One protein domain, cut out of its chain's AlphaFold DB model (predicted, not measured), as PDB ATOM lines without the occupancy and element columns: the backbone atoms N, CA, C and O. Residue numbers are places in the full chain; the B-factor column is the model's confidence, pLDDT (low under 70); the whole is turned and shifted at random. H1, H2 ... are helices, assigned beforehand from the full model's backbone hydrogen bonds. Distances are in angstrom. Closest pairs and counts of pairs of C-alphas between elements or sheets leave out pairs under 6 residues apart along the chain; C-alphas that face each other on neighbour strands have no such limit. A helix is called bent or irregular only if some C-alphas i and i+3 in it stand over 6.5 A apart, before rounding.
ATOM      1  N   MET A   4      -9.382 -50.600 -19.568       32.34
ATOM      2  CA  MET A   4     -10.422 -50.284 -20.559       32.34
ATOM      3  C   MET A   4     -11.455 -49.235 -20.111       32.34
ATOM      4  O   MET A   4     -11.932 -48.481 -20.955       32.34
ATOM      5  N   ASP A   5     -11.795 -49.150 -18.823       35.16
ATOM      6  CA  ASP A   5     -12.698 -48.119 -18.287       35.16
ATOM      7  C   ASP A   5     -11.964 -46.781 -18.106       35.16
ATOM      8  O   ASP A   5     -12.541 -45.721 -18.350       35.16
ATOM      9  N   ALA A   6     -10.666 -46.830 -17.778       35.00
ATOM     10  CA  ALA A   6      -9.782 -45.662 -17.792       35.00
ATOM     11  C   ALA A   6      -9.514 -45.157 -19.224       35.00
ATOM     12  O   ALA A   6      -9.492 -43.954 -19.457       35.00
ATOM     13  N   LEU A   7      -9.391 -46.053 -20.210       39.91
ATOM     14  CA  LEU A   7      -9.293 -45.692 -21.630       39.91
ATOM     15  C   LEU A   7     -10.628 -45.170 -22.185       39.91
ATOM     16  O   LEU A   7     -10.627 -44.249 -22.997       39.91
ATOM     17  N   ARG A   8     -11.775 -45.684 -21.713       40.28
ATOM     18  CA  ARG A   8     -13.111 -45.141 -22.038       40.28
ATOM     19  C   ARG A   8     -13.344 -43.738 -21.477       40.28
ATOM     20  O   ARG A   8     -14.167 -43.015 -22.035       40.28
ATOM     21  N   SER A   9     -12.665 -43.361 -20.388       40.03
ATOM     22  CA  SER A   9     -12.784 -42.033 -19.769       40.03
ATOM     23  C   SER A   9     -11.847 -40.985 -20.377       40.03
ATOM     24  O   SER A   9     -12.012 -39.788 -20.109       40.03
ATOM     25  N   ILE A  10     -10.917 -41.387 -21.255       53.28
ATOM     26  CA  ILE A  10     -10.164 -40.441 -22.073       53.28
ATOM     27  C   ILE A  10     -11.135 -39.823 -23.083       53.28
ATOM     28  O   ILE A  10     -11.476 -40.401 -24.114       53.28
ATOM     29  N   ARG A  11     -11.596 -38.608 -22.775       70.88
ATOM     30  CA  ARG A  11     -12.362 -37.784 -23.713       70.88
ATOM     31  C   ARG A  11     -11.510 -37.598 -24.974       70.88
ATOM     32  O   ARG A  11     -10.420 -37.038 -24.886       70.88
ATOM     33  N   TRP A  12     -12.002 -38.049 -26.132       75.75
ATOM     34  CA  TRP A  12     -11.324 -37.950 -27.438       75.75
ATOM     35  C   TRP A  12     -10.744 -36.558 -27.734       75.75
ATOM     36  O   TRP A  12      -9.699 -36.447 -28.369       75.75
ATOM     37  N   SER A  13     -11.369 -35.496 -27.216       79.56
ATOM     38  CA  SER A  13     -10.865 -34.125 -27.323       79.56
ATOM     39  C   SER A  13      -9.491 -33.914 -26.679       79.56
ATOM     40  O   SER A  13      -8.680 -33.165 -27.212       79.56
ATOM     41  N   ARG A  14      -9.183 -34.602 -25.573       83.25
ATOM     42  CA  ARG A  14      -7.876 -34.517 -24.902       83.25
ATOM     43  C   ARG A  14      -6.781 -35.227 -25.695       83.25
ATOM     44  O   ARG A  14      -5.678 -34.704 -25.795       83.25
ATOM     45  N   VAL A  15      -7.096 -36.376 -26.300       87.06
ATOM     46  CA  VAL A  15      -6.173 -37.071 -27.221       87.06
ATOM     47  C   VAL A  15      -5.861 -36.184 -28.415       87.06
ATOM     48  O   VAL A  15      -4.703 -36.068 -28.799       87.06
ATOM     49  N   LEU A  16      -6.881 -35.518 -28.962       84.56
ATOM     50  CA  LEU A  16      -6.712 -34.603 -30.083       84.56
ATOM     51  C   LEU A  16      -5.760 -33.450 -29.738       84.56
ATOM     52  O   LEU A  16      -4.909 -33.124 -30.552       84.56
ATOM     53  N   ILE A  17      -5.827 -32.883 -28.532       87.31
ATOM     54  CA  ILE A  17      -4.887 -31.826 -28.121       87.31
ATOM     55  C   ILE A  17      -3.469 -32.347 -27.963       87.31
ATOM     56  O   ILE A  17      -2.535 -31.693 -28.412       87.31
ATOM     57  N   ILE A  18      -3.297 -33.522 -27.353       89.88
ATOM     58  CA  ILE A  18      -1.974 -34.151 -27.249       89.88
ATOM     59  C   ILE A  18      -1.405 -34.380 -28.653       89.88
ATOM     60  O   ILE A  18      -0.241 -34.078 -28.901       89.88
ATOM     61  N   ALA A  19      -2.238 -34.836 -29.592       90.19
ATOM     62  CA  ALA A  19      -1.849 -34.954 -30.988       90.19
ATOM     63  C   ALA A  19      -1.489 -33.586 -31.592       90.19
ATOM     64  O   ALA A  19      -0.444 -33.481 -32.218       90.19
ATOM     65  N   MET A  20      -2.268 -32.522 -31.358       89.69
ATOM     66  CA  MET A  20      -1.954 -31.169 -31.845       89.69
ATOM     67  C   MET A  20      -0.630 -30.628 -31.292       89.69
ATOM     68  O   MET A  20       0.111 -29.997 -32.037       89.69
ATOM     69  N   ILE A  21      -0.293 -30.905 -30.028       92.38
ATOM     70  CA  ILE A  21       0.991 -30.511 -29.420       92.38
ATOM     71  C   ILE A  21       2.180 -31.130 -30.171       92.38
ATOM     72  O   ILE A  21       3.249 -30.528 -30.210       92.38
ATOM     73  N   ILE A  22       2.001 -32.301 -30.784       93.56
ATOM     74  CA  ILE A  22       3.037 -32.988 -31.567       93.56
ATOM     75  C   ILE A  22       2.978 -32.570 -33.042       93.56
ATOM     76  O   ILE A  22       4.003 -32.263 -33.648       93.56
ATOM     77  N   VAL A  23       1.778 -32.543 -33.619       92.00
ATOM     78  CA  VAL A  23       1.549 -32.283 -35.045       92.00
ATOM     79  C   VAL A  23       1.872 -30.836 -35.409       92.00
ATOM     80  O   VAL A  23       2.469 -30.620 -36.455       92.00
ATOM     81  N   MET A  24       1.538 -29.854 -34.562       92.38
ATOM     82  CA  MET A  24       1.786 -28.439 -34.873       92.38
ATOM     83  C   MET A  24       3.281 -28.117 -35.038       92.38
ATOM     84  O   MET A  24       3.630 -27.520 -36.052       92.38
ATOM     85  N   PRO A  25       4.190 -28.541 -34.136       94.50
ATOM     86  CA  PRO A  25       5.627 -28.427 -34.371       94.50
ATOM     87  C   PRO A  25       6.079 -29.074 -35.677       94.50
ATOM     88  O   PRO A  25       6.762 -28.425 -36.460       94.50
ATOM     89  N   ILE A  26       5.681 -30.324 -35.934       94.12
ATOM     90  CA  ILE A  26       6.077 -31.041 -37.156       94.12
ATOM     91  C   ILE A  26       5.626 -30.265 -38.392       94.12
ATOM     92  O   ILE A  26       6.415 -30.071 -39.310       94.12
ATOM     93  N   PHE A  27       4.384 -29.784 -38.382       91.31
ATOM     94  CA  PHE A  27       3.814 -28.998 -39.463       91.31
ATOM     95  C   PHE A  27       4.604 -27.707 -39.713       91.31
ATOM     96  O   PHE A  27       5.016 -27.470 -40.841       91.31
ATOM     97  N   ILE A  28       4.921 -26.934 -38.669       92.62
ATOM     98  CA  ILE A  28       5.719 -25.701 -38.797       92.62
ATOM     99  C   ILE A  28       7.121 -26.004 -39.339       92.62
ATOM    100  O   ILE A  28       7.617 -25.300 -40.213       92.62
ATOM    101  N   PHE A  29       7.774 -27.067 -38.862       93.31
ATOM    102  CA  PHE A  29       9.071 -27.474 -39.408       93.31
ATOM    103  C   PHE A  29       8.970 -27.858 -40.887       93.31
ATOM    104  O   PHE A  29       9.836 -27.469 -41.669       93.31
ATOM    105  N   MET A  30       7.913 -28.575 -41.278       89.56
ATOM    106  CA  MET A  30       7.655 -28.920 -42.676       89.56
ATOM    107  C   MET A  30       7.424 -27.678 -43.541       89.56
ATOM    108  O   MET A  30       8.004 -27.607 -44.620       89.56
ATOM    109  N   GLU A  31       6.651 -26.690 -43.075       87.44
ATOM    110  CA  GLU A  31       6.435 -25.426 -43.796       87.44
ATOM    111  C   GLU A  31       7.760 -24.714 -44.086       87.44
ATOM    112  O   GLU A  31       8.035 -24.355 -45.230       87.44
ATOM    113  N   PHE A  32       8.612 -24.560 -43.069       87.81
ATOM    114  CA  PHE A  32       9.908 -23.894 -43.220       87.81
ATOM    115  C   PHE A  32      10.877 -24.669 -44.109       87.81
ATOM    116  O   PHE A  32      11.587 -24.063 -44.906       87.81
ATOM    117  N   TRP A  33      10.915 -25.996 -43.999       87.44
ATOM    118  CA  TRP A  33      11.747 -26.817 -44.876       87.44
ATOM    119  C   TRP A  33      11.302 -26.722 -46.332       87.44
ATOM    120  O   TRP A  33      12.134 -26.507 -47.211       87.44
ATOM    121  N   TYR A  34       9.995 -26.801 -46.575       84.81
ATOM    122  CA  TYR A  34       9.433 -26.699 -47.917       84.81
ATOM    123  C   TYR A  34       9.705 -25.327 -48.549       84.81
ATOM    124  O   TYR A  34      10.133 -25.238 -49.698       84.81
ATOM    125  N   LEU A  35       9.544 -24.260 -47.763       78.06
ATOM    126  CA  LEU A  35       9.852 -22.887 -48.160       78.06
ATOM    127  C   LEU A  35      11.304 -22.692 -48.618       78.06
ATOM    128  O   LEU A  35      11.553 -21.922 -49.546       78.06
ATOM    129  N   VAL A  36      12.257 -23.359 -47.962       76.19
ATOM    130  CA  VAL A  36      13.681 -23.236 -48.295       76.19
ATOM    131  C   VAL A  36      14.052 -24.100 -49.500       76.19
ATOM    132  O   VAL A  36      14.786 -23.630 -50.369       76.19
ATOM    133  N   ASP A  37      13.570 -25.342 -49.564       75.38
ATOM    134  CA  ASP A  37      13.998 -26.300 -50.591       75.38
ATOM    135  C   ASP A  37      13.448 -25.967 -51.987       75.38
ATOM    136  O   ASP A  37      14.174 -26.095 -52.971       75.38
ATOM    137  N   GLU A  38      12.215 -25.470 -52.091       67.19
ATOM    138  CA  GLU A  38      11.613 -25.104 -53.386       67.19
ATOM    139  C   GLU A  38      12.069 -23.726 -53.891       67.19
ATOM    140  O   GLU A  38      11.641 -23.264 -54.948       67.19
ATOM    141  N   SER A  39      12.935 -23.025 -53.147       64.25
ATOM    142  CA  SER A  39      13.375 -21.651 -53.445       64.25
ATOM    143  C   SER A  39      12.231 -20.648 -53.670       64.25
ATOM    144  O   SER A  39      12.460 -19.562 -54.203       64.25
ATOM    145  N   LEU A  40      11.012 -20.991 -53.227       59.09
ATOM    146  CA  LEU A  40       9.794 -20.191 -53.401       59.09
ATOM    147  C   LEU A  40       9.964 -18.788 -52.821       59.09
ATOM    148  O   LEU A  40       9.368 -17.835 -53.311       59.09
ATOM    149  N   VAL A  41      10.813 -18.658 -51.797       59.00
ATOM    150  CA  VAL A  41      11.115 -17.382 -51.168       59.00
ATOM    151  C   VAL A  41      12.613 -17.262 -50.938       59.00
ATOM    152  O   VAL A  41      13.226 -18.018 -50.181       59.00
ATOM    153  N   THR A  42      13.213 -16.234 -51.534       59.84
ATOM    154  CA  THR A  42      14.515 -15.753 -51.078       59.84
ATOM    155  C   THR A  42      14.283 -15.017 -49.765       59.84
ATOM    156  O   THR A  42      13.922 -13.845 -49.740       59.84
ATOM    157  N   PHE A  43      14.437 -15.726 -48.647       63.09
ATOM    158  CA  PHE A  43      14.401 -15.127 -47.314       63.09
ATOM    159  C   PHE A  43      15.567 -14.157 -47.179       63.09
ATOM    160  O   PHE A  43      16.603 -14.534 -46.651       63.09
ATOM    161  N   ASP A  44      15.487 -12.937 -47.697       64.69
ATOM    162  CA  ASP A  44      16.590 -12.001 -47.552       64.69
ATOM    163  C   ASP A  44      16.537 -11.356 -46.172       64.69
ATOM    164  O   ASP A  44      15.764 -10.437 -45.926       64.69
ATOM    165  N   VAL A  45      17.310 -11.911 -45.235       67.00
ATOM    166  CA  VAL A  45      17.489 -11.338 -43.903       67.00
ATOM    167  C   VAL A  45      18.533 -10.228 -44.047       67.00
ATOM    168  O   VAL A  45      19.722 -10.544 -44.108       67.00
ATOM    169  N   PRO A  46      18.156  -8.935 -44.058       66.19
ATOM    170  CA  PRO A  46      19.083  -7.860 -44.429       66.19
ATOM    171  C   PRO A  46      20.254  -7.711 -43.447       66.19
ATOM    172  O   PRO A  46      21.264  -7.090 -43.758       66.19
ATOM    173  N   LEU A  47      20.111  -8.274 -42.243       68.88
ATOM    174  CA  LEU A  47      21.126  -8.254 -41.193       68.88
ATOM    175  C   LEU A  47      22.140  -9.407 -41.271       68.88
ATOM    176  O   LEU A  47      23.132  -9.357 -40.546       68.88
ATOM    177  N   ILE A  48      21.913 -10.445 -42.086       76.06
ATOM    178  CA  ILE A  48      22.731 -11.667 -42.064       76.06
ATOM    179  C   ILE A  48      23.280 -11.948 -43.455       76.06
ATOM    180  O   ILE A  48      22.576 -12.425 -44.340       76.06
ATOM    181  N   THR A  49      24.568 -11.663 -43.622       79.69
ATOM    182  CA  THR A  49      25.289 -11.821 -44.890       79.69
ATOM    183  C   THR A  49      25.875 -13.217 -45.086       79.69
ATOM    184  O   THR A  49      26.116 -13.608 -46.223       79.69
ATOM    185  N   ASP A  50      26.097 -13.978 -44.007       86.75
ATOM    186  CA  ASP A  50      26.639 -15.339 -44.073       86.75
ATOM    187  C   ASP A  50      25.545 -16.351 -44.479       86.75
ATOM    188  O   ASP A  50      24.579 -16.541 -43.725       86.75
ATOM    189  N   PRO A  51      25.687 -17.041 -45.631       84.38
ATOM    190  CA  PRO A  51      24.719 -18.030 -46.099       84.38
ATOM    191  C   PRO A  51      24.484 -19.188 -45.121       84.38
ATOM    192  O   PRO A  51      23.360 -19.676 -45.024       84.38
ATOM    193  N   ALA A  52      25.506 -19.620 -44.375       87.50
ATOM    194  CA  ALA A  52      25.381 -20.742 -43.445       87.50
ATOM    195  C   ALA A  52      24.567 -20.360 -42.200       87.50
ATOM    196  O   ALA A  52      23.724 -21.126 -41.732       87.50
ATOM    197  N   ILE A  53      24.779 -19.147 -41.681       85.19
ATOM    198  CA  ILE A  53      24.015 -18.619 -40.539       85.19
ATOM    199  C   ILE A  53      22.562 -18.374 -40.948       85.19
ATOM    200  O   ILE A  53      21.635 -18.671 -40.190       85.19
ATOM    201  N   LYS A  54      22.362 -17.859 -42.161       83.06
ATOM    202  CA  LYS A  54      21.046 -17.645 -42.757       83.06
ATOM    203  C   LYS A  54      20.259 -18.954 -42.859       83.06
ATOM    204  O   LYS A  54      19.130 -19.014 -42.375       83.06
ATOM    205  N   ASP A  55      20.874 -20.006 -43.396       84.56
ATOM    206  CA  ASP A  55      20.259 -21.334 -43.503       84.56
ATOM    207  C   ASP A  55      19.921 -21.932 -42.128       84.56
ATOM    208  O   ASP A  55      18.796 -22.381 -41.904       84.56
ATOM    209  N   LEU A  56      20.842 -21.835 -41.160       89.25
ATOM    210  CA  LEU A  56      20.607 -22.281 -39.783       89.25
ATOM    211  C   LEU A  56      19.389 -21.586 -39.155       89.25
ATOM    212  O   LEU A  56      18.561 -22.231 -38.502       89.25
ATOM    213  N   ILE A  57      19.275 -20.270 -39.337       87.56
ATOM    214  CA  ILE A  57      18.180 -19.501 -38.749       87.56
ATOM    215  C   ILE A  57      16.848 -19.886 -39.374       87.56
ATOM    216  O   ILE A  57      15.889 -20.107 -38.638       87.56
ATOM    217  N   ILE A  58      16.784 -20.002 -40.698       85.25
ATOM    218  CA  ILE A  58      15.525 -20.284 -41.389       85.25
ATOM    219  C   ILE A  58      15.104 -21.741 -41.176       85.25
ATOM    220  O   ILE A  58      13.952 -21.985 -40.832       85.25
ATOM    221  N   ARG A  59      16.010 -22.716 -41.315       87.31
ATOM    222  CA  ARG A  59      15.650 -24.144 -41.224       87.31
ATOM    223  C   ARG A  59      15.415 -24.639 -39.797       87.31
ATOM    224  O   ARG A  59      14.711 -25.631 -39.616       87.31
ATOM    225  N   TRP A  60      16.006 -23.987 -38.792       91.38
ATOM    226  CA  TRP A  60      16.009 -24.510 -37.419       91.38
ATOM    227  C   TRP A  60      15.549 -23.507 -36.368       91.38
ATOM    228  O   TRP A  60      14.668 -23.825 -35.568       91.38
ATOM    229  N   VAL A  61      16.128 -22.303 -36.338       92.38
ATOM    230  CA  VAL A  61      15.847 -21.339 -35.256       92.38
ATOM    231  C   VAL A  61      14.430 -20.783 -35.371       92.38
ATOM    232  O   VAL A  61      13.694 -20.778 -34.385       92.38
ATOM    233  N   ALA A  62      14.032 -20.346 -36.562       91.88
ATOM    234  CA  ALA A  62      12.718 -19.777 -36.820       91.88
ATOM    235  C   ALA A  62      11.572 -20.776 -36.579       91.88
ATOM    236  O   ALA A  62      10.716 -20.478 -35.737       91.88
ATOM    237  N   PRO A  63      11.567 -21.981 -37.189       93.88
ATOM    238  CA  PRO A  63      10.539 -22.975 -36.899       93.88
ATOM    239  C   PRO A  63      10.594 -23.428 -35.439       93.88
ATOM    240  O   PRO A  63       9.545 -23.675 -34.852       93.88
ATOM    241  N   GLY A  64      11.771 -23.458 -34.803       96.38
ATOM    242  CA  GLY A  64      11.907 -23.756 -33.376       96.38
ATOM    243  C   GLY A  64      11.214 -22.731 -32.470       96.38
ATOM    244  O   GLY A  64      10.464 -23.115 -31.570       96.38
ATOM    245  N   ILE A  65      11.413 -21.432 -32.724       96.12
ATOM    246  CA  ILE A  65      10.747 -20.342 -31.989       96.12
ATOM    247  C   ILE A  65       9.227 -20.447 -32.157       96.12
ATOM    248  O   ILE A  65       8.488 -20.377 -31.173       96.12
ATOM    249  N   TYR A  66       8.753 -20.666 -33.381       96.31
ATOM    250  CA  TYR A  66       7.324 -20.757 -33.660       96.31
ATOM    251  C   TYR A  66       6.668 -22.027 -33.113       96.31
ATOM    252  O   TYR A  66       5.609 -21.955 -32.481       96.31
ATOM    253  N   ALA A  67       7.319 -23.178 -33.257       96.81
ATOM    254  CA  ALA A  67       6.874 -24.435 -32.669       96.81
ATOM    255  C   ALA A  67       6.782 -24.334 -31.142       96.81
ATOM    256  O   ALA A  67       5.783 -24.753 -30.554       96.81
ATOM    257  N   PHE A  68       7.782 -23.725 -30.495       96.88
ATOM    258  CA  PHE A  68       7.750 -23.493 -29.055       96.88
ATOM    259  C   PHE A  68       6.567 -22.607 -28.647       96.88
ATOM    260  O   PHE A  68       5.857 -22.937 -27.696       96.88
ATOM    261  N   GLY A  69       6.316 -21.518 -29.384       96.19
ATOM    262  CA  GLY A  69       5.180 -20.629 -29.133       96.19
ATOM    263  C   GLY A  69       3.836 -21.364 -29.168       96.19
ATOM    264  O   GLY A  69       3.020 -21.223 -28.251       96.19
ATOM    265  N   TRP A  70       3.635 -22.214 -30.176       95.19
ATOM    266  CA  TRP A  70       2.438 -23.048 -30.292       95.19
ATOM    267  C   TRP A  70       2.300 -24.071 -29.171       95.19
ATOM    268  O   TRP A  70       1.230 -24.165 -28.570       95.19
ATOM    269  N   VAL A  71       3.364 -24.814 -28.860       95.88
ATOM    270  CA  VAL A  71       3.349 -25.795 -27.764       95.88
ATOM    271  C   VAL A  71       3.007 -25.105 -26.447       95.88
ATOM    272  O   VAL A  71       2.146 -25.581 -25.709       95.88
ATOM    273  N   PHE A  72       3.617 -23.952 -26.175       95.12
ATOM    274  CA  PHE A  72       3.352 -23.176 -24.969       95.12
ATOM    275  C   PHE A  72       1.879 -22.749 -24.859       95.12
ATOM    276  O   PHE A  72       1.256 -22.953 -23.815       95.12
ATOM    277  N   ILE A  73       1.295 -22.207 -25.932       93.31
ATOM    278  CA  ILE A  73      -0.112 -21.771 -25.953       93.31
ATOM    279  C   ILE A  73      -1.079 -22.955 -25.853       93.31
ATOM    280  O   ILE A  73      -2.046 -22.886 -25.090       93.31
ATOM    281  N   LEU A  74      -0.811 -24.056 -26.561       91.81
ATOM    282  CA  LEU A  74      -1.633 -25.267 -26.491       91.81
ATOM    283  C   LEU A  74      -1.613 -25.891 -25.095       91.81
ATOM    284  O   LEU A  74      -2.648 -26.367 -24.637       91.81
ATOM    285  N   LEU A  75      -0.473 -25.857 -24.400       91.94
ATOM    286  CA  LEU A  75      -0.380 -26.303 -23.009       91.94
ATOM    287  C   LEU A  75      -1.152 -25.375 -22.064       91.94
ATOM    288  O   LEU A  75      -1.877 -25.857 -21.196       91.94
ATOM    289  N   LEU A  76      -1.038 -24.056 -22.251       89.75
ATOM    290  CA  LEU A  76      -1.710 -23.061 -21.410       89.75
ATOM    291  C   LEU A  76      -3.239 -23.152 -21.521       89.75
ATOM    292  O   LEU A  76      -3.933 -23.043 -20.513       89.75
ATOM    293  N   PHE A  77      -3.758 -23.397 -22.725       88.06
ATOM    294  CA  PHE A  77      -5.194 -23.495 -22.998       88.06
ATOM    295  C   PHE A  77      -5.662 -24.927 -23.285       88.06
ATOM    296  O   PHE A  77      -6.693 -25.112 -23.940       88.06
ATOM    297  N   ALA A  78      -4.945 -25.949 -22.806       87.31
ATOM    298  CA  ALA A  78      -5.250 -27.346 -23.118       87.31
ATOM    299  C   ALA A  78      -6.696 -27.711 -22.743       87.31
ATOM    300  O   ALA A  78      -7.450 -28.210 -23.574       87.31
ATOM    301  N   THR A  79      -7.126 -27.394 -21.520       84.88
ATOM    302  CA  THR A  79      -8.488 -27.701 -21.052       84.88
ATOM    303  C   THR A  79      -9.548 -26.966 -21.869       84.88
ATOM    304  O   THR A  79     -10.462 -27.600 -22.397       84.88
ATOM    305  N   ARG A  80      -9.392 -25.651 -22.059       84.25
ATOM    306  CA  ARG A  80     -10.334 -24.825 -22.830       84.25
ATOM    307  C   ARG A  80     -10.459 -25.292 -24.278       84.25
ATOM    308  O   ARG A  80     -11.563 -25.383 -24.815       84.25
ATOM    309  N   THR A  81      -9.342 -25.655 -24.901       83.88
ATOM    310  CA  THR A  81      -9.325 -26.211 -26.260       83.88
ATOM    311  C   THR A  81     -10.058 -27.557 -26.304       83.88
ATOM    312  O   THR A  81     -10.815 -27.813 -27.240       83.88
ATOM    313  N   ALA A  82      -9.923 -28.392 -25.266       83.94
ATOM    314  CA  ALA A  82     -10.526 -29.728 -25.220       83.94
ATOM    315  C   ALA A  82     -12.043 -29.626 -25.160       83.94
ATOM    316  O   ALA A  82     -12.771 -30.342 -25.856       83.94
ATOM    317  N   GLU A  83     -12.512 -28.726 -24.307       80.94
ATOM    318  CA  GLU A  83     -13.930 -28.489 -24.110       80.94
ATOM    319  C   GLU A  83     -14.531 -27.764 -25.317       80.94
ATOM    320  O   GLU A  83     -15.625 -28.120 -25.743       80.94
ATOM    321  N   THR A  84     -13.783 -26.878 -25.984       80.62
ATOM    322  CA  THR A  84     -14.204 -26.280 -27.267       80.62
ATOM    323  C   THR A  84     -14.398 -27.345 -28.344       80.62
ATOM    324  O   THR A  84     -15.443 -27.380 -28.995       80.62
ATOM    325  N   VAL A  85     -13.436 -28.259 -28.514       80.69
ATOM    326  CA  VAL A  85     -13.546 -29.370 -29.477       80.69
ATOM    327  C   VAL A  85     -14.753 -30.251 -29.149       80.69
ATOM    328  O   VAL A  85     -15.516 -30.615 -30.044       80.69
ATOM    329  N   SER A  86     -14.980 -30.551 -27.867       75.94
ATOM    330  CA  SER A  86     -16.148 -31.312 -27.404       75.94
ATOM    331  C   SER A  86     -17.472 -30.577 -27.675       75.94
ATOM    332  O   SER A  86     -18.441 -31.173 -28.161       75.94
ATOM    333  N   ALA A  87     -17.512 -29.267 -27.426       71.50
ATOM    334  CA  ALA A  87     -18.676 -28.420 -27.648       71.50
ATOM    335  C   ALA A  87     -19.014 -28.299 -29.138       71.50
ATOM    336  O   ALA A  87     -20.180 -28.435 -29.508       71.50
ATOM    337  N   VAL A  88     -18.009 -28.123 -30.002       71.38
ATOM    338  CA  VAL A  88     -18.175 -28.107 -31.465       71.38
ATOM    339  C   VAL A  88     -18.600 -29.482 -31.979       71.38
ATOM    340  O   VAL A  88     -19.501 -29.582 -32.812       71.38
ATOM    341  N   ALA A  89     -18.024 -30.567 -31.458       69.50
ATOM    342  CA  ALA A  89     -18.444 -31.923 -31.805       69.50
ATOM    343  C   ALA A  89     -19.902 -32.196 -31.404       69.50
ATOM    344  O   ALA A  89     -20.598 -32.928 -32.102       69.50
ATOM    345  N   THR A  90     -20.371 -31.598 -30.306       64.56
ATOM    346  CA  THR A  90     -21.750 -31.736 -29.820       64.56
ATOM    347  C   THR A  90     -22.722 -30.854 -30.604       64.56
ATOM    348  O   THR A  90     -23.757 -31.350 -31.043       64.56
ATOM    349  N   SER A  91     -22.384 -29.591 -30.873       63.53
ATOM    350  CA  SER A  91     -23.224 -28.686 -31.673       63.53
ATOM    351  C   SER A  91     -23.322 -29.125 -33.138       63.53
ATOM    352  O   SER A  91     -24.383 -29.025 -33.752       63.53
ATOM    353  N   SER A  92     -22.251 -29.702 -33.688       59.47
ATOM    354  CA  SER A  92     -22.240 -30.265 -35.041       59.47
ATOM    355  C   SER A  92     -22.955 -31.616 -35.156       59.47
ATOM    356  O   SER A  92     -23.132 -32.091 -36.281       59.47
ATOM    357  N   ARG A  93     -23.439 -32.225 -34.052       56.75
ATOM    358  CA  ARG A  93     -24.272 -33.451 -34.108       56.75
ATOM    359  C   ARG A  93     -25.530 -33.265 -34.942       56.75
ATOM    360  O   ARG A  93     -25.981 -34.213 -35.576       56.75
ATOM    361  N   ILE A  94     -26.028 -32.036 -34.954       50.56
ATOM    362  CA  ILE A  94     -27.196 -31.581 -35.705       50.56
ATOM    363  C   ILE A  94     -26.965 -31.680 -37.221       50.56
ATOM    364  O   ILE A  94     -27.898 -31.906 -37.989       50.56
ATOM    365  N   ILE A  95     -25.711 -31.563 -37.664       53.25
ATOM    366  CA  ILE A  95     -25.335 -31.658 -39.073       53.25
ATOM    367  C   ILE A  95     -25.210 -33.144 -39.454       53.25
ATOM    368  O   ILE A  95     -24.494 -33.883 -38.763       53.25
ATOM    369  N   PRO A  96     -25.838 -33.596 -40.562       52.16
ATOM    370  CA  PRO A  96     -25.684 -34.959 -41.063       52.16
ATOM    371  C   PRO A  96     -24.209 -35.355 -41.206       52.16
ATOM    372  O   PRO A  96     -23.390 -34.560 -41.668       52.16
ATOM    373  N   MET A  97     -23.873 -36.603 -40.858       56.00
ATOM    374  CA  MET A  97     -22.483 -37.089 -40.806       56.00
ATOM    375  C   MET A  97     -21.694 -36.834 -42.106       56.00
ATOM    376  O   MET A  97     -20.534 -36.438 -42.035       56.00
ATOM    377  N   ARG A  98     -22.340 -36.969 -43.280       59.91
ATOM    378  CA  ARG A  98     -21.770 -36.638 -44.609       59.91
ATOM    379  C   ARG A  98     -21.146 -35.246 -44.665       59.91
ATOM    380  O   ARG A  98     -20.017 -35.081 -45.103       59.91
ATOM    381  N   MET A  99     -21.899 -34.259 -44.199       59.38
ATOM    382  CA  MET A  99     -21.531 -32.856 -44.281       59.38
ATOM    383  C   MET A  99     -20.493 -32.517 -43.227       59.38
ATOM    384  O   MET A  99     -19.563 -31.773 -43.498       59.38
ATOM    385  N   ARG A 100     -20.584 -33.142 -42.050       66.56
ATOM    386  CA  ARG A 100     -19.569 -32.981 -41.011       66.56
ATOM    387  C   ARG A 100     -18.193 -33.437 -41.487       66.56
ATOM    388  O   ARG A 100     -17.241 -32.700 -41.300       66.56
ATOM    389  N   LEU A 101     -18.089 -34.602 -42.129       67.12
ATOM    390  CA  LEU A 101     -16.808 -35.109 -42.632       67.12
ATOM    391  C   LEU A 101     -16.215 -34.202 -43.714       67.12
ATOM    392  O   LEU A 101     -15.069 -33.783 -43.578       67.12
ATOM    393  N   PHE A 102     -17.003 -33.845 -44.730       67.44
ATOM    394  CA  PHE A 102     -16.551 -32.945 -45.793       67.44
ATOM    395  C   PHE A 102     -16.112 -31.581 -45.241       67.44
ATOM    396  O   PHE A 102     -15.007 -31.127 -45.531       67.44
ATOM    397  N   TYR A 103     -16.927 -30.960 -44.383       69.94
ATOM    398  CA  TYR A 103     -16.613 -29.653 -43.803       69.94
ATOM    399  C   TYR A 103     -15.438 -29.700 -42.841       69.94
ATOM    400  O   TYR A 103     -14.637 -28.777 -42.845       69.94
ATOM    401  N   THR A 104     -15.308 -30.748 -42.030       72.50
ATOM    402  CA  THR A 104     -14.182 -30.873 -41.103       72.50
ATOM    403  C   THR A 104     -12.872 -31.078 -41.852       72.50
ATOM    404  O   THR A 104     -11.895 -30.427 -41.501       72.50
ATOM    405  N   ILE A 105     -12.839 -31.920 -42.893       77.19
ATOM    406  CA  ILE A 105     -11.623 -32.109 -43.696       77.19
ATOM    407  C   ILE A 105     -11.273 -30.807 -44.420       77.19
ATOM    408  O   ILE A 105     -10.144 -30.339 -44.321       77.19
ATOM    409  N   ASN A 106     -12.245 -30.177 -45.079       76.19
ATOM    410  CA  ASN A 106     -12.024 -28.919 -45.782       76.19
ATOM    411  C   ASN A 106     -11.574 -27.785 -44.838       76.19
ATOM    412  O   ASN A 106     -10.606 -27.088 -45.120       76.19
ATOM    413  N   ALA A 107     -12.227 -27.632 -43.684       79.44
ATOM    414  CA  ALA A 107     -11.835 -26.644 -42.685       79.44
ATOM    415  C   ALA A 107     -10.438 -26.924 -42.122       79.44
ATOM    416  O   ALA A 107      -9.691 -25.978 -41.908       79.44
ATOM    417  N   LEU A 108     -10.074 -28.193 -41.906       82.00
ATOM    418  CA  LEU A 108      -8.733 -28.569 -41.464       82.00
ATOM    419  C   LEU A 108      -7.681 -28.176 -42.504       82.00
ATOM    420  O   LEU A 108      -6.686 -27.559 -42.149       82.00
ATOM    421  N   PHE A 109      -7.913 -28.480 -43.780       82.00
ATOM    422  CA  PHE A 109      -6.977 -28.132 -44.846       82.00
ATOM    423  C   PHE A 109      -6.859 -26.629 -45.065       82.00
ATOM    424  O   PHE A 109      -5.748 -26.115 -45.109       82.00
ATOM    425  N   LEU A 110      -7.975 -25.900 -45.131       83.44
ATOM    426  CA  LEU A 110      -7.944 -24.440 -45.217       83.44
ATOM    427  C   LEU A 110      -7.301 -23.812 -43.976       83.44
ATOM    428  O   LEU A 110      -6.591 -22.811 -44.088       83.44
ATOM    429  N   ALA A 111      -7.490 -24.420 -42.801       85.69
ATOM    430  CA  ALA A 111      -6.779 -24.006 -41.605       85.69
ATOM    431  C   ALA A 111      -5.270 -24.237 -41.739       85.69
ATOM    432  O   ALA A 111      -4.511 -23.337 -41.413       85.69
ATOM    433  N   MET A 112      -4.832 -25.381 -42.262       84.44
ATOM    434  CA  MET A 112      -3.410 -25.664 -42.475       84.44
ATOM    435  C   MET A 112      -2.786 -24.783 -43.560       84.44
ATOM    436  O   MET A 112      -1.686 -24.303 -43.360       84.44
ATOM    437  N   ILE A 113      -3.471 -24.514 -44.672       85.12
ATOM    438  CA  ILE A 113      -2.897 -23.761 -45.800       85.12
ATOM    439  C   ILE A 113      -2.897 -22.250 -45.553       85.12
ATOM    440  O   ILE A 113      -1.966 -21.572 -45.968       85.12
ATOM    441  N   PHE A 114      -3.929 -21.705 -44.900       85.00
ATOM    442  CA  PHE A 114      -4.081 -20.252 -44.753       85.00
ATOM    443  C   PHE A 114      -4.054 -19.791 -43.301       85.00
ATOM    444  O   PHE A 114      -3.389 -18.812 -42.971       85.00
ATOM    445  N   VAL A 115      -4.798 -20.457 -42.415       87.50
ATOM    446  CA  VAL A 115      -5.009 -19.929 -41.059       87.50
ATOM    447  C   VAL A 115      -3.771 -20.115 -40.192       87.50
ATOM    448  O   VAL A 115      -3.341 -19.164 -39.553       87.50
ATOM    449  N   PHE A 116      -3.193 -21.313 -40.146       88.50
ATOM    450  CA  PHE A 116      -2.044 -21.629 -39.306       88.50
ATOM    451  C   PHE A 116      -0.770 -20.900 -39.729       88.50
ATOM    452  O   PHE A 116      -0.179 -20.296 -38.834       88.50
ATOM    453  N   PRO A 117      -0.366 -20.844 -41.010       88.31
ATOM    454  CA  PRO A 117       0.825 -20.091 -41.391       88.31
ATOM    455  C   PRO A 117       0.703 -18.615 -40.999       88.31
ATOM    456  O   PRO A 117       1.608 -18.063 -40.377       88.31
ATOM    457  N   VAL A 118      -0.461 -18.000 -41.239       89.19
ATOM    458  CA  VAL A 118      -0.705 -16.592 -40.890       89.19
ATOM    459  C   VAL A 118      -0.826 -16.390 -39.378       89.19
ATOM    460  O   VAL A 118      -0.313 -15.408 -38.848       89.19
ATOM    461  N   ALA A 119      -1.475 -17.300 -38.648       91.12
ATOM    462  CA  ALA A 119      -1.668 -17.183 -37.201       91.12
ATOM    463  C   ALA A 119      -0.392 -17.473 -36.398       91.12
ATOM    464  O   ALA A 119      -0.201 -16.898 -35.327       91.12
ATOM    465  N   THR A 120       0.486 -18.342 -36.901       93.62
ATOM    466  CA  THR A 120       1.729 -18.776 -36.244       93.62
ATOM    467  C   THR A 120       2.616 -17.633 -35.739       93.62
ATOM    468  O   THR A 120       2.974 -17.665 -34.555       93.62
ATOM    469  N   PRO A 121       2.959 -16.606 -36.542       93.56
ATOM    470  CA  PRO A 121       3.764 -15.488 -36.059       93.56
ATOM    471  C   PRO A 121       3.071 -14.738 -34.916       93.56
ATOM    472  O   PRO A 121       3.705 -14.465 -33.896       93.56
ATOM    473  N   PHE A 122       1.765 -14.474 -35.018       94.88
ATOM    474  CA  PHE A 122       1.014 -13.784 -33.961       94.88
ATOM    475  C   PHE A 122       0.949 -14.607 -32.676       94.88
ATOM    476  O   PHE A 122       1.234 -14.092 -31.595       94.88
ATOM    477  N   ILE A 123       0.621 -15.895 -32.788       94.62
ATOM    478  CA  ILE A 123       0.563 -16.819 -31.652       94.62
ATOM    479  C   ILE A 123       1.916 -16.876 -30.955       94.62
ATOM    480  O   ILE A 123       1.969 -16.817 -29.731       94.62
ATOM    481  N   SER A 124       3.007 -16.902 -31.713       96.50
ATOM    482  CA  SER A 124       4.358 -16.932 -31.156       96.50
ATOM    483  C   SER A 124       4.731 -15.626 -30.460       96.50
ATOM    484  O   SER A 124       5.271 -15.661 -29.357       96.50
ATOM    485  N   ILE A 125       4.384 -14.471 -31.033       96.69
ATOM    486  CA  ILE A 125       4.571 -13.165 -30.380       96.69
ATOM    487  C   ILE A 125       3.830 -13.129 -29.035       96.69
ATOM    488  O   ILE A 125       4.425 -12.787 -28.010       96.69
ATOM    489  N   PHE A 126       2.561 -13.544 -29.006       95.81
ATOM    490  CA  PHE A 126       1.777 -13.592 -27.768       95.81
ATOM    491  C   PHE A 126       2.294 -14.637 -26.775       95.81
ATOM    492  O   PHE A 126       2.321 -14.370 -25.574       95.81
ATOM    493  N   ALA A 127       2.736 -15.802 -27.250       96.31
ATOM    494  CA  ALA A 127       3.302 -16.860 -26.421       96.31
ATOM    495  C   ALA A 127       4.555 -16.377 -25.687       96.31
ATOM    496  O   ALA A 127       4.651 -16.507 -24.467       96.31
ATOM    497  N   PHE A 128       5.487 -15.757 -26.411       96.94
ATOM    498  CA  PHE A 128       6.722 -15.241 -25.830       96.94
ATOM    499  C   PHE A 128       6.474 -14.034 -24.922       96.94
ATOM    500  O   PHE A 128       7.048 -13.969 -23.834       96.94
ATOM    501  N   ALA A 129       5.567 -13.125 -25.294       95.25
ATOM    502  CA  ALA A 129       5.146 -12.044 -24.402       95.25
ATOM    503  C   ALA A 129       4.531 -12.597 -23.101       95.25
ATOM    504  O   ALA A 129       4.860 -12.136 -22.009       95.25
ATOM    505  N   SER A 130       3.681 -13.625 -23.196       93.81
ATOM    506  CA  SER A 130       3.081 -14.303 -22.040       93.81
ATOM    507  C   SER A 130       4.125 -15.015 -21.175       93.81
ATOM    508  O   SER A 130       4.033 -14.994 -19.944       93.81
ATOM    509  N   LEU A 131       5.156 -15.595 -21.789       93.81
ATOM    510  CA  LEU A 131       6.279 -16.185 -21.071       93.81
ATOM    511  C   LEU A 131       7.076 -15.114 -20.313       93.81
ATOM    512  O   LEU A 131       7.328 -15.283 -19.119       93.81
ATOM    513  N   GLY A 132       7.388 -13.984 -20.956       92.00
ATOM    514  CA  GLY A 132       8.036 -12.838 -20.314       92.00
ATOM    515  C   GLY A 132       7.227 -12.298 -19.129       92.00
ATOM    516  O   GLY A 132       7.776 -12.080 -18.048       92.00
ATOM    517  N   TRP A 133       5.905 -12.183 -19.287       90.62
ATOM    518  CA  TRP A 133       4.997 -11.844 -18.189       90.62
ATOM    519  C   TRP A 133       5.144 -12.823 -17.024       90.62
ATOM    520  O   TRP A 133       5.499 -12.412 -15.918       90.62
ATOM    521  N   ARG A 134       4.953 -14.123 -17.282       89.06
ATOM    522  CA  ARG A 134       4.985 -15.167 -16.248       89.06
ATOM    523  C   ARG A 134       6.320 -15.224 -15.516       89.06
ATOM    524  O   ARG A 134       6.312 -15.404 -14.303       89.06
ATOM    525  N   LEU A 135       7.442 -15.028 -16.208       88.94
ATOM    526  CA  LEU A 135       8.762 -14.972 -15.576       88.94
ATOM    527  C   LEU A 135       8.867 -13.834 -14.556       88.94
ATOM    528  O   LEU A 135       9.427 -14.028 -13.479       88.94
ATOM    529  N   THR A 136       8.304 -12.664 -14.862       87.19
ATOM    530  CA  THR A 136       8.357 -11.517 -13.938       87.19
ATOM    531  C   THR A 136       7.307 -11.570 -12.832       87.19
ATOM    532  O   THR A 136       7.501 -10.963 -11.779       87.19
ATOM    533  N   THR A 137       6.211 -12.305 -13.031       84.25
ATOM    534  CA  THR A 137       5.080 -12.318 -12.096       84.25
ATOM    535  C   THR A 137       4.893 -13.629 -11.337       84.25
ATOM    536  O   THR A 137       3.952 -13.739 -10.558       84.25
ATOM    537  N   PHE A 138       5.765 -14.626 -11.521       78.06
ATOM    538  CA  PHE A 138       5.638 -15.953 -10.894       78.06
ATOM    539  C   PHE A 138       5.540 -15.913  -9.357       78.06
ATOM    540  O   PHE A 138       4.998 -16.826  -8.748       78.06
ATOM    541  N   ARG A 139       6.058 -14.853  -8.724       72.12
ATOM    542  CA  ARG A 139       6.082 -14.677  -7.261       72.12
ATOM    543  C   ARG A 139       5.111 -13.610  -6.745       72.12
ATOM    544  O   ARG A 139       5.199 -13.230  -5.581       72.12
ATOM    545  N   VAL A 140       4.246 -13.068  -7.600       75.25
ATOM    546  CA  VAL A 140       3.323 -11.994  -7.216       75.25
ATOM    547  C   VAL A 140       1.988 -12.602  -6.789       75.25
ATOM    548  O   VAL A 140       1.327 -13.264  -7.581       75.25
ATOM    549  N   GLU A 141       1.583 -12.352  -5.543       70.62
ATOM    550  CA  GLU A 141       0.232 -12.650  -5.056       70.62
ATOM    551  C   GLU A 141      -0.752 -11.607  -5.593       70.62
ATOM    552  O   GLU A 141      -0.744 -10.438  -5.188       70.62
ATOM    553  N   TRP A 142      -1.592 -12.029  -6.533       70.75
ATOM    554  CA  TRP A 142      -2.503 -11.149  -7.266       70.75
ATOM    555  C   TRP A 142      -3.705 -10.670  -6.445       70.75
ATOM    556  O   TRP A 142      -4.234  -9.595  -6.727       70.75
ATOM    557  N   ASP A 143      -4.053 -11.379  -5.369       65.06
ATOM    558  CA  ASP A 143      -5.136 -11.002  -4.445       65.06
ATOM    559  C   ASP A 143      -4.838  -9.707  -3.671       65.06
ATOM    560  O   ASP A 143      -5.732  -9.082  -3.105       65.06
ATOM    561  N   SER A 144      -3.582  -9.248  -3.690       62.03
ATOM    562  CA  SER A 144      -3.147  -8.024  -3.010       62.03
ATOM    563  C   SER A 144      -3.409  -6.726  -3.792       62.03
ATOM    564  O   SER A 144      -3.003  -5.651  -3.349       62.03
ATOM    565  N   GLY A 145      -4.049  -6.791  -4.970       65.56
ATOM    566  CA  GLY A 145      -4.357  -5.610  -5.792       65.56
ATOM    567  C   GLY A 145      -3.122  -4.880  -6.343       65.56
ATOM    568  O   GLY A 145      -3.214  -3.736  -6.799       65.56
ATOM    569  N   LYS A 146      -1.942  -5.516  -6.293       68.06
ATOM    570  CA  LYS A 146      -0.681  -4.933  -6.764       68.06
ATOM    571  C   LYS A 146      -0.714  -4.743  -8.278       68.06
ATOM    572  O   LYS A 146      -0.878  -5.689  -9.045       68.06
ATOM    573  N   LYS A 147      -0.507  -3.495  -8.706       74.19
ATOM    574  CA  LYS A 147      -0.320  -3.156 -10.119       74.19
ATOM    575  C   LYS A 147       0.975  -3.772 -10.636       74.19
ATOM    576  O   LYS A 147       1.972  -3.873  -9.926       74.19
ATOM    577  N   VAL A 148       0.947  -4.133 -11.908       78.62
ATOM    578  CA  VAL A 148       2.084  -4.725 -12.608       78.62
ATOM    579  C   VAL A 148       3.178  -3.673 -12.758       78.62
ATOM    580  O   VAL A 148       2.914  -2.556 -13.209       78.62
ATOM    581  N   GLY A 149       4.406  -4.019 -12.370       80.06
ATOM    582  CA  GLY A 149       5.550  -3.118 -12.476       80.06
ATOM    583  C   GLY A 149       5.925  -2.831 -13.932       80.06
ATOM    584  O   GLY A 149       5.822  -3.701 -14.793       80.06
ATOM    585  N   ALA A 150       6.433  -1.625 -14.207       83.94
ATOM    586  CA  ALA A 150       6.890  -1.228 -15.544       83.94
ATOM    587  C   ALA A 150       7.923  -2.211 -16.148       83.94
ATOM    588  O   ALA A 150       7.917  -2.455 -17.353       83.94
ATOM    589  N   GLY A 151       8.757  -2.831 -15.303       86.75
ATOM    590  CA  GLY A 151       9.742  -3.835 -15.717       86.75
ATOM    591  C   GLY A 151       9.132  -5.083 -16.363       86.75
ATOM    592  O   GLY A 151       9.735  -5.639 -17.276       86.75
ATOM    593  N   THR A 152       7.920  -5.488 -15.972       88.88
ATOM    594  CA  THR A 152       7.220  -6.619 -16.599       88.88
ATOM    595  C   THR A 152       6.936  -6.338 -18.070       88.88
ATOM    596  O   THR A 152       7.232  -7.181 -18.913       88.88
ATOM    597  N   TYR A 153       6.449  -5.141 -18.404       90.81
ATOM    598  CA  TYR A 153       6.186  -4.767 -19.797       90.81
ATOM    599  C   TYR A 153       7.464  -4.760 -20.643       90.81
ATOM    600  O   TYR A 153       7.448  -5.232 -21.777       90.81
ATOM    601  N   ILE A 154       8.585  -4.289 -20.082       93.44
ATOM    602  CA  ILE A 154       9.886  -4.304 -20.768       93.44
ATOM    603  C   ILE A 154      10.307  -5.745 -21.082       93.44
ATOM    604  O   ILE A 154      10.701  -6.034 -22.211       93.44
ATOM    605  N   VAL A 155      10.179  -6.663 -20.118       93.44
ATOM    606  CA  VAL A 155      10.523  -8.078 -20.324       93.44
ATOM    607  C   VAL A 155       9.586  -8.739 -21.338       93.44
ATOM    608  O   VAL A 155      10.059  -9.479 -22.196       93.44
ATOM    609  N   MET A 156       8.281  -8.445 -21.307       95.12
ATOM    610  CA  MET A 156       7.342  -8.942 -22.323       95.12
ATOM    611  C   MET A 156       7.754  -8.517 -23.733       95.12
ATOM    612  O   MET A 156       7.796  -9.354 -24.633       95.12
ATOM    613  N   ILE A 157       8.073  -7.231 -23.919       95.19
ATOM    614  CA  ILE A 157       8.507  -6.694 -25.213       95.19
ATOM    615  C   ILE A 157       9.809  -7.370 -25.644       95.19
ATOM    616  O   ILE A 157       9.898  -7.832 -26.776       95.19
ATOM    617  N   LEU A 158      10.785  -7.500 -24.740       95.56
ATOM    618  CA  LEU A 158      12.071  -8.132 -25.042       95.56
ATOM    619  C   LEU A 158      11.904  -9.572 -25.551       95.56
ATOM    620  O   LEU A 158      12.542  -9.953 -26.528       95.56
ATOM    621  N   PHE A 159      11.020 -10.352 -24.927       95.75
ATOM    622  CA  PHE A 159      10.725 -11.720 -25.357       95.75
ATOM    623  C   PHE A 159       9.919 -11.773 -26.662       95.75
ATOM    624  O   PHE A 159      10.071 -12.721 -27.426       95.75
ATOM    625  N   ALA A 160       9.090 -10.768 -26.944       96.56
ATOM    626  CA  ALA A 160       8.315 -10.681 -28.180       96.56
ATOM    627  C   ALA A 160       9.150 -10.260 -29.406       96.56
ATOM    628  O   ALA A 160       8.743 -10.545 -30.532       96.56
ATOM    629  N   ILE A 161      10.310  -9.614 -29.214       94.75
ATOM    630  CA  ILE A 161      11.168  -9.140 -30.315       94.75
ATOM    631  C   ILE A 161      11.604 -10.282 -31.253       94.75
ATOM    632  O   ILE A 161      11.385 -10.138 -32.455       94.75
ATOM    633  N   PRO A 162      12.176 -11.415 -30.783       92.62
ATOM    634  CA  PRO A 162      12.615 -12.488 -31.677       92.62
ATOM    635  C   PRO A 162      11.522 -13.022 -32.622       92.62
ATOM    636  O   PRO A 162      11.741 -12.984 -33.835       92.62
ATOM    637  N   PRO A 163      10.332 -13.461 -32.153       95.38
ATOM    638  CA  PRO A 163       9.284 -13.915 -33.066       95.38
ATOM    639  C   PRO A 163       8.725 -12.786 -33.944       95.38
ATOM    640  O   PRO A 163       8.322 -13.062 -35.073       95.38
ATOM    641  N   ALA A 164       8.728 -11.531 -33.473       94.00
ATOM    642  CA  ALA A 164       8.275 -10.383 -34.260       94.00
ATOM    643  C   ALA A 164       9.220 -10.048 -35.423       94.00
ATOM    644  O   ALA A 164       8.753  -9.792 -36.530       94.00
ATOM    645  N   LEU A 165      10.538 -10.098 -35.208       90.62
ATOM    646  CA  LEU A 165      11.518  -9.888 -36.277       90.62
ATOM    647  C   LEU A 165      11.411 -10.972 -37.351       90.62
ATOM    648  O   LEU A 165      11.425 -10.662 -38.539       90.62
ATOM    649  N   LEU A 166      11.236 -12.229 -36.939       89.69
ATOM    650  CA  LEU A 166      11.000 -13.333 -37.868       89.69
ATOM    651  C   LEU A 166       9.673 -13.176 -38.622       89.69
ATOM    652  O   LEU A 166       9.606 -13.507 -39.802       89.69
ATOM    653  N   ALA A 167       8.639 -12.619 -37.980       91.12
ATOM    654  CA  ALA A 167       7.314 -12.466 -38.582       91.12
ATOM    655  C   ALA A 167       7.322 -11.515 -39.782       91.12
ATOM    656  O   ALA A 167       6.609 -11.759 -40.751       91.12
ATOM    657  N   ILE A 168       8.150 -10.465 -39.744       86.94
ATOM    658  CA  ILE A 168       8.303  -9.512 -40.856       86.94
ATOM    659  C   ILE A 168       8.739 -10.233 -42.136       86.94
ATOM    660  O   ILE A 168       8.301  -9.874 -43.225       86.94
ATOM    661  N   ILE A 169       9.578 -11.259 -41.996       81.06
ATOM    662  CA  ILE A 169      10.119 -12.027 -43.118       81.06
ATOM    663  C   ILE A 169       9.183 -13.189 -43.474       81.06
ATOM    664  O   ILE A 169       8.962 -13.481 -44.645       81.06
ATOM    665  N   TYR A 170       8.599 -13.832 -42.462       84.88
ATOM    666  CA  TYR A 170       7.751 -15.006 -42.632       84.88
ATOM    667  C   TYR A 170       6.384 -14.687 -43.245       84.88
ATOM    668  O   TYR A 170       5.935 -15.409 -44.124       84.88
ATOM    669  N   ILE A 171       5.714 -13.609 -42.824       87.50
ATOM    670  CA  ILE A 171       4.338 -13.323 -43.265       87.50
ATOM    671  C   ILE A 171       4.229 -13.198 -44.796       87.50
ATOM    672  O   ILE A 171       3.369 -13.872 -45.362       87.50
ATOM    673  N   PRO A 172       5.074 -12.417 -45.498       84.81
ATOM    674  CA  PRO A 172       5.034 -12.379 -46.960       84.81
ATOM    675  C   PRO A 172       5.224 -13.772 -47.575       84.81
ATOM    676  O   PRO A 172       4.411 -14.199 -48.389       84.81
ATOM    677  N   ALA A 173       6.216 -14.518 -47.077       83.50
ATOM    678  CA  ALA A 173       6.543 -15.864 -47.537       83.50
ATOM    679  C   ALA A 173       5.376 -16.854 -47.392       83.50
ATOM    680  O   ALA A 173       5.175 -17.726 -48.235       83.50
ATOM    681  N   THR A 174       4.580 -16.717 -46.325       84.31
ATOM    682  CA  THR A 174       3.430 -17.598 -46.095       84.31
ATOM    683  C   THR A 174       2.315 -17.422 -47.109       84.31
ATOM    684  O   THR A 174       1.618 -18.392 -47.384       84.31
ATOM    685  N   PHE A 175       2.129 -16.228 -47.678       84.88
ATOM    686  CA  PHE A 175       1.105 -16.036 -48.703       84.88
ATOM    687  C   PHE A 175       1.489 -16.732 -50.006       84.88
ATOM    688  O   PHE A 175       0.643 -17.401 -50.594       84.88
ATOM    689  N   ASP A 176       2.759 -16.650 -50.404       83.94
ATOM    690  CA  ASP A 176       3.268 -17.351 -51.586       83.94
ATOM    691  C   ASP A 176       3.170 -18.870 -51.400       83.94
ATOM    692  O   ASP A 176       2.656 -19.577 -52.267       83.94
ATOM    693  N   LEU A 177       3.550 -19.367 -50.218       83.62
ATOM    694  CA  LEU A 177       3.391 -20.774 -49.855       83.62
ATOM    695  C   LEU A 177       1.923 -21.217 -49.861       83.62
ATOM    696  O   LEU A 177       1.601 -22.290 -50.364       83.62
ATOM    697  N   ALA A 178       1.025 -20.403 -49.307       86.19
ATOM    698  CA  ALA A 178      -0.397 -20.711 -49.268       86.19
ATOM    699  C   ALA A 178      -0.999 -20.758 -50.678       86.19
ATOM    700  O   ALA A 178      -1.807 -21.639 -50.968       86.19
ATOM    701  N   LEU A 179      -0.585 -19.847 -51.564       85.62
ATOM    702  CA  LEU A 179      -0.988 -19.847 -52.970       85.62
ATOM    703  C   LEU A 179      -0.448 -21.068 -53.715       85.62
ATOM    704  O   LEU A 179      -1.203 -21.681 -54.465       85.62
ATOM    705  N   HIS A 180       0.804 -21.456 -53.475       84.56
ATOM    706  CA  HIS A 180       1.394 -22.683 -54.021       84.56
ATOM    707  C   HIS A 180       0.633 -23.925 -53.547       84.56
ATOM    708  O   HIS A 180       0.133 -24.713 -54.346       84.56
ATOM    709  N   PHE A 181       0.421 -24.068 -52.234       84.88
ATOM    710  CA  PHE A 181      -0.375 -25.171 -51.695       84.88
ATOM    711  C   PHE A 181      -1.806 -25.176 -52.222       84.88
ATOM    712  O   PHE A 181      -2.370 -26.248 -52.431       84.88
ATOM    713  N   TRP A 182      -2.400 -24.008 -52.444       85.56
ATOM    714  CA  TRP A 182      -3.738 -23.890 -52.999       85.56
ATOM    715  C   TRP A 182      -3.797 -24.333 -54.465       85.56
ATOM    716  O   TRP A 182      -4.602 -25.201 -54.805       85.56
ATOM    717  N   ASN A 183      -2.942 -23.765 -55.313       85.50
ATOM    718  CA  ASN A 183      -2.996 -23.949 -56.762       85.50
ATOM    719  C   ASN A 183      -2.396 -25.281 -57.216       85.50
ATOM    720  O   ASN A 183      -2.956 -25.913 -58.107       85.50
ATOM    721  N   ASP A 184      -1.310 -25.732 -56.591       83.94
ATOM    722  CA  ASP A 184      -0.521 -26.859 -57.101       83.94
ATOM    723  C   ASP A 184      -0.815 -28.173 -56.373       83.94
ATOM    724  O   ASP A 184      -0.639 -29.257 -56.935       83.94
ATOM    725  N   LEU A 185      -1.315 -28.098 -55.135       82.44
ATOM    726  CA  LEU A 185      -1.638 -29.270 -54.319       82.44
ATOM    727  C   LEU A 185      -3.139 -29.401 -54.056       82.44
ATOM    728  O   LEU A 185      -3.740 -30.424 -54.380       82.44
ATOM    729  N   TRP A 186      -3.781 -28.383 -53.494       82.38
ATOM    730  CA  TRP A 186      -5.156 -28.490 -53.018       82.38
ATOM    731  C   TRP A 186      -6.175 -28.593 -54.153       82.38
ATOM    732  O   TRP A 186      -6.913 -29.584 -54.210       82.38
TER     733      TRP A 186
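Overview. This is residues 4 to 186 of the 356 residues of an uncharacterized protein of Lokiarchaeota archaeon (strain CR_4) (UniProt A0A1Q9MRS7). Two long helical hairpins lie crossed, one over the other, in a flat body: H5b with the returning H6a and H6b makes one, H2 with H3a and H3b the other, and H3b crosses H5b. H4 and H5a form a V at one side of the body, whose tip, residues 93 to 99, sticks out; short H1 and the loop of residues 141 to 147 stand free as well. The printed part has 183 residues with six named helices, H1 to H6 in order along the chain, and no named strand; the class is all helix. It is only just loose, close to compact, with a radius of gyration of the C-alphas of 19.5 A, and spans 57 by 55 by 28 A.

Along the chain. The longest helix is H5, residues 97 to 137. By its hydrogen bonds it was assigned as one helix, but it is bent, with C-alphas 113 and 116 at 6.9 A; its arms are H5a, residues 97 to 113, 24.2 A long, and H5b, residues 116 to 137, 29.6 A. H5b is itself irregular, with C-alphas 118 and 121 at 6.7 A, and has a kink of 26 degrees near residue 123. H6, residues 150 to 186, was likewise assigned as one helix but is bent, with C-alphas 159 and 162 at 6.6 A, into H6a, residues 150 to 159, and H6b, residues 162 to 186, 32.1 A long, with a kink of 49 degrees near residue 169. H6b ends at C-alpha 186, (-5.156, -28.490, -53.018). H3, residues 51 to 76, also assigned as one helix, is bent, with C-alphas 59 and 62 at 6.9 A, into H3a, residues 51 to 59, and H3b, residues 62 to 76, 21.4 A. H2, residues 12 to 37, is 36.2 A long, with a kink of 33 degrees near residue 22. H4, residues 78 to 94, is 25.7 A long and neither bent nor irregular, but only just: C-alphas 91 and 94 are 6.4 A apart. H1, residues 4 to 8, begins at C-alpha 4, (-10.422, -50.284, -20.559).

Arrangement. H5a and H5b are about perpendicular at 73 degrees, only just beyond steep. H5b and H6a are a hairpin; they touch, closest at the C-alphas of Ala 129 and Met 156, 4.3 A, opposite ways at a steep tilt of 38 degrees, only just beyond shallow. H6b touches H5b, closest at the C-alphas of Pro 121 and Ala 167, 5.3 A, at a shallow tilt of 26 degrees. H3b touches H5b with its closest C-alphas, Gly 69 and Ser 124, 4.3 A apart, at a steep tilt of 66 degrees. H2 touches H3b, closest at the C-alphas of Pro 25 and Ala 67, 4.5 A, opposite ways at a shallow tilt of 12 degrees; H2 and H3a are a hairpin. H4 touches H2 at residues 13 to 17 alone, closest at the C-alphas of Ser 13 and Ala 82, 4.9 A, about perpendicular at 77 degrees. H1 touches no helix. Every O i to N i+4 pair is within hydrogen-bond range in H1, H3a, H3b, H5a and H6a; the counts are 21 of 22 in H2, 11 of 13 in H4, 16 of 18 in H5b and 15 of 21 in H6b.

Size, cuts and confidence. The two C-alphas farthest apart, Asp 5 and Thr 49, are 58.9 A apart. The printed part has no cut. The links H2 to H3, 13 residues, and H5 to H6, 12 residues, are long. The mean pLDDT of the printed part is 81.5; it is under 70 in residues 4 to 10, 38 to 47, 89 to 103 and 143 to 146.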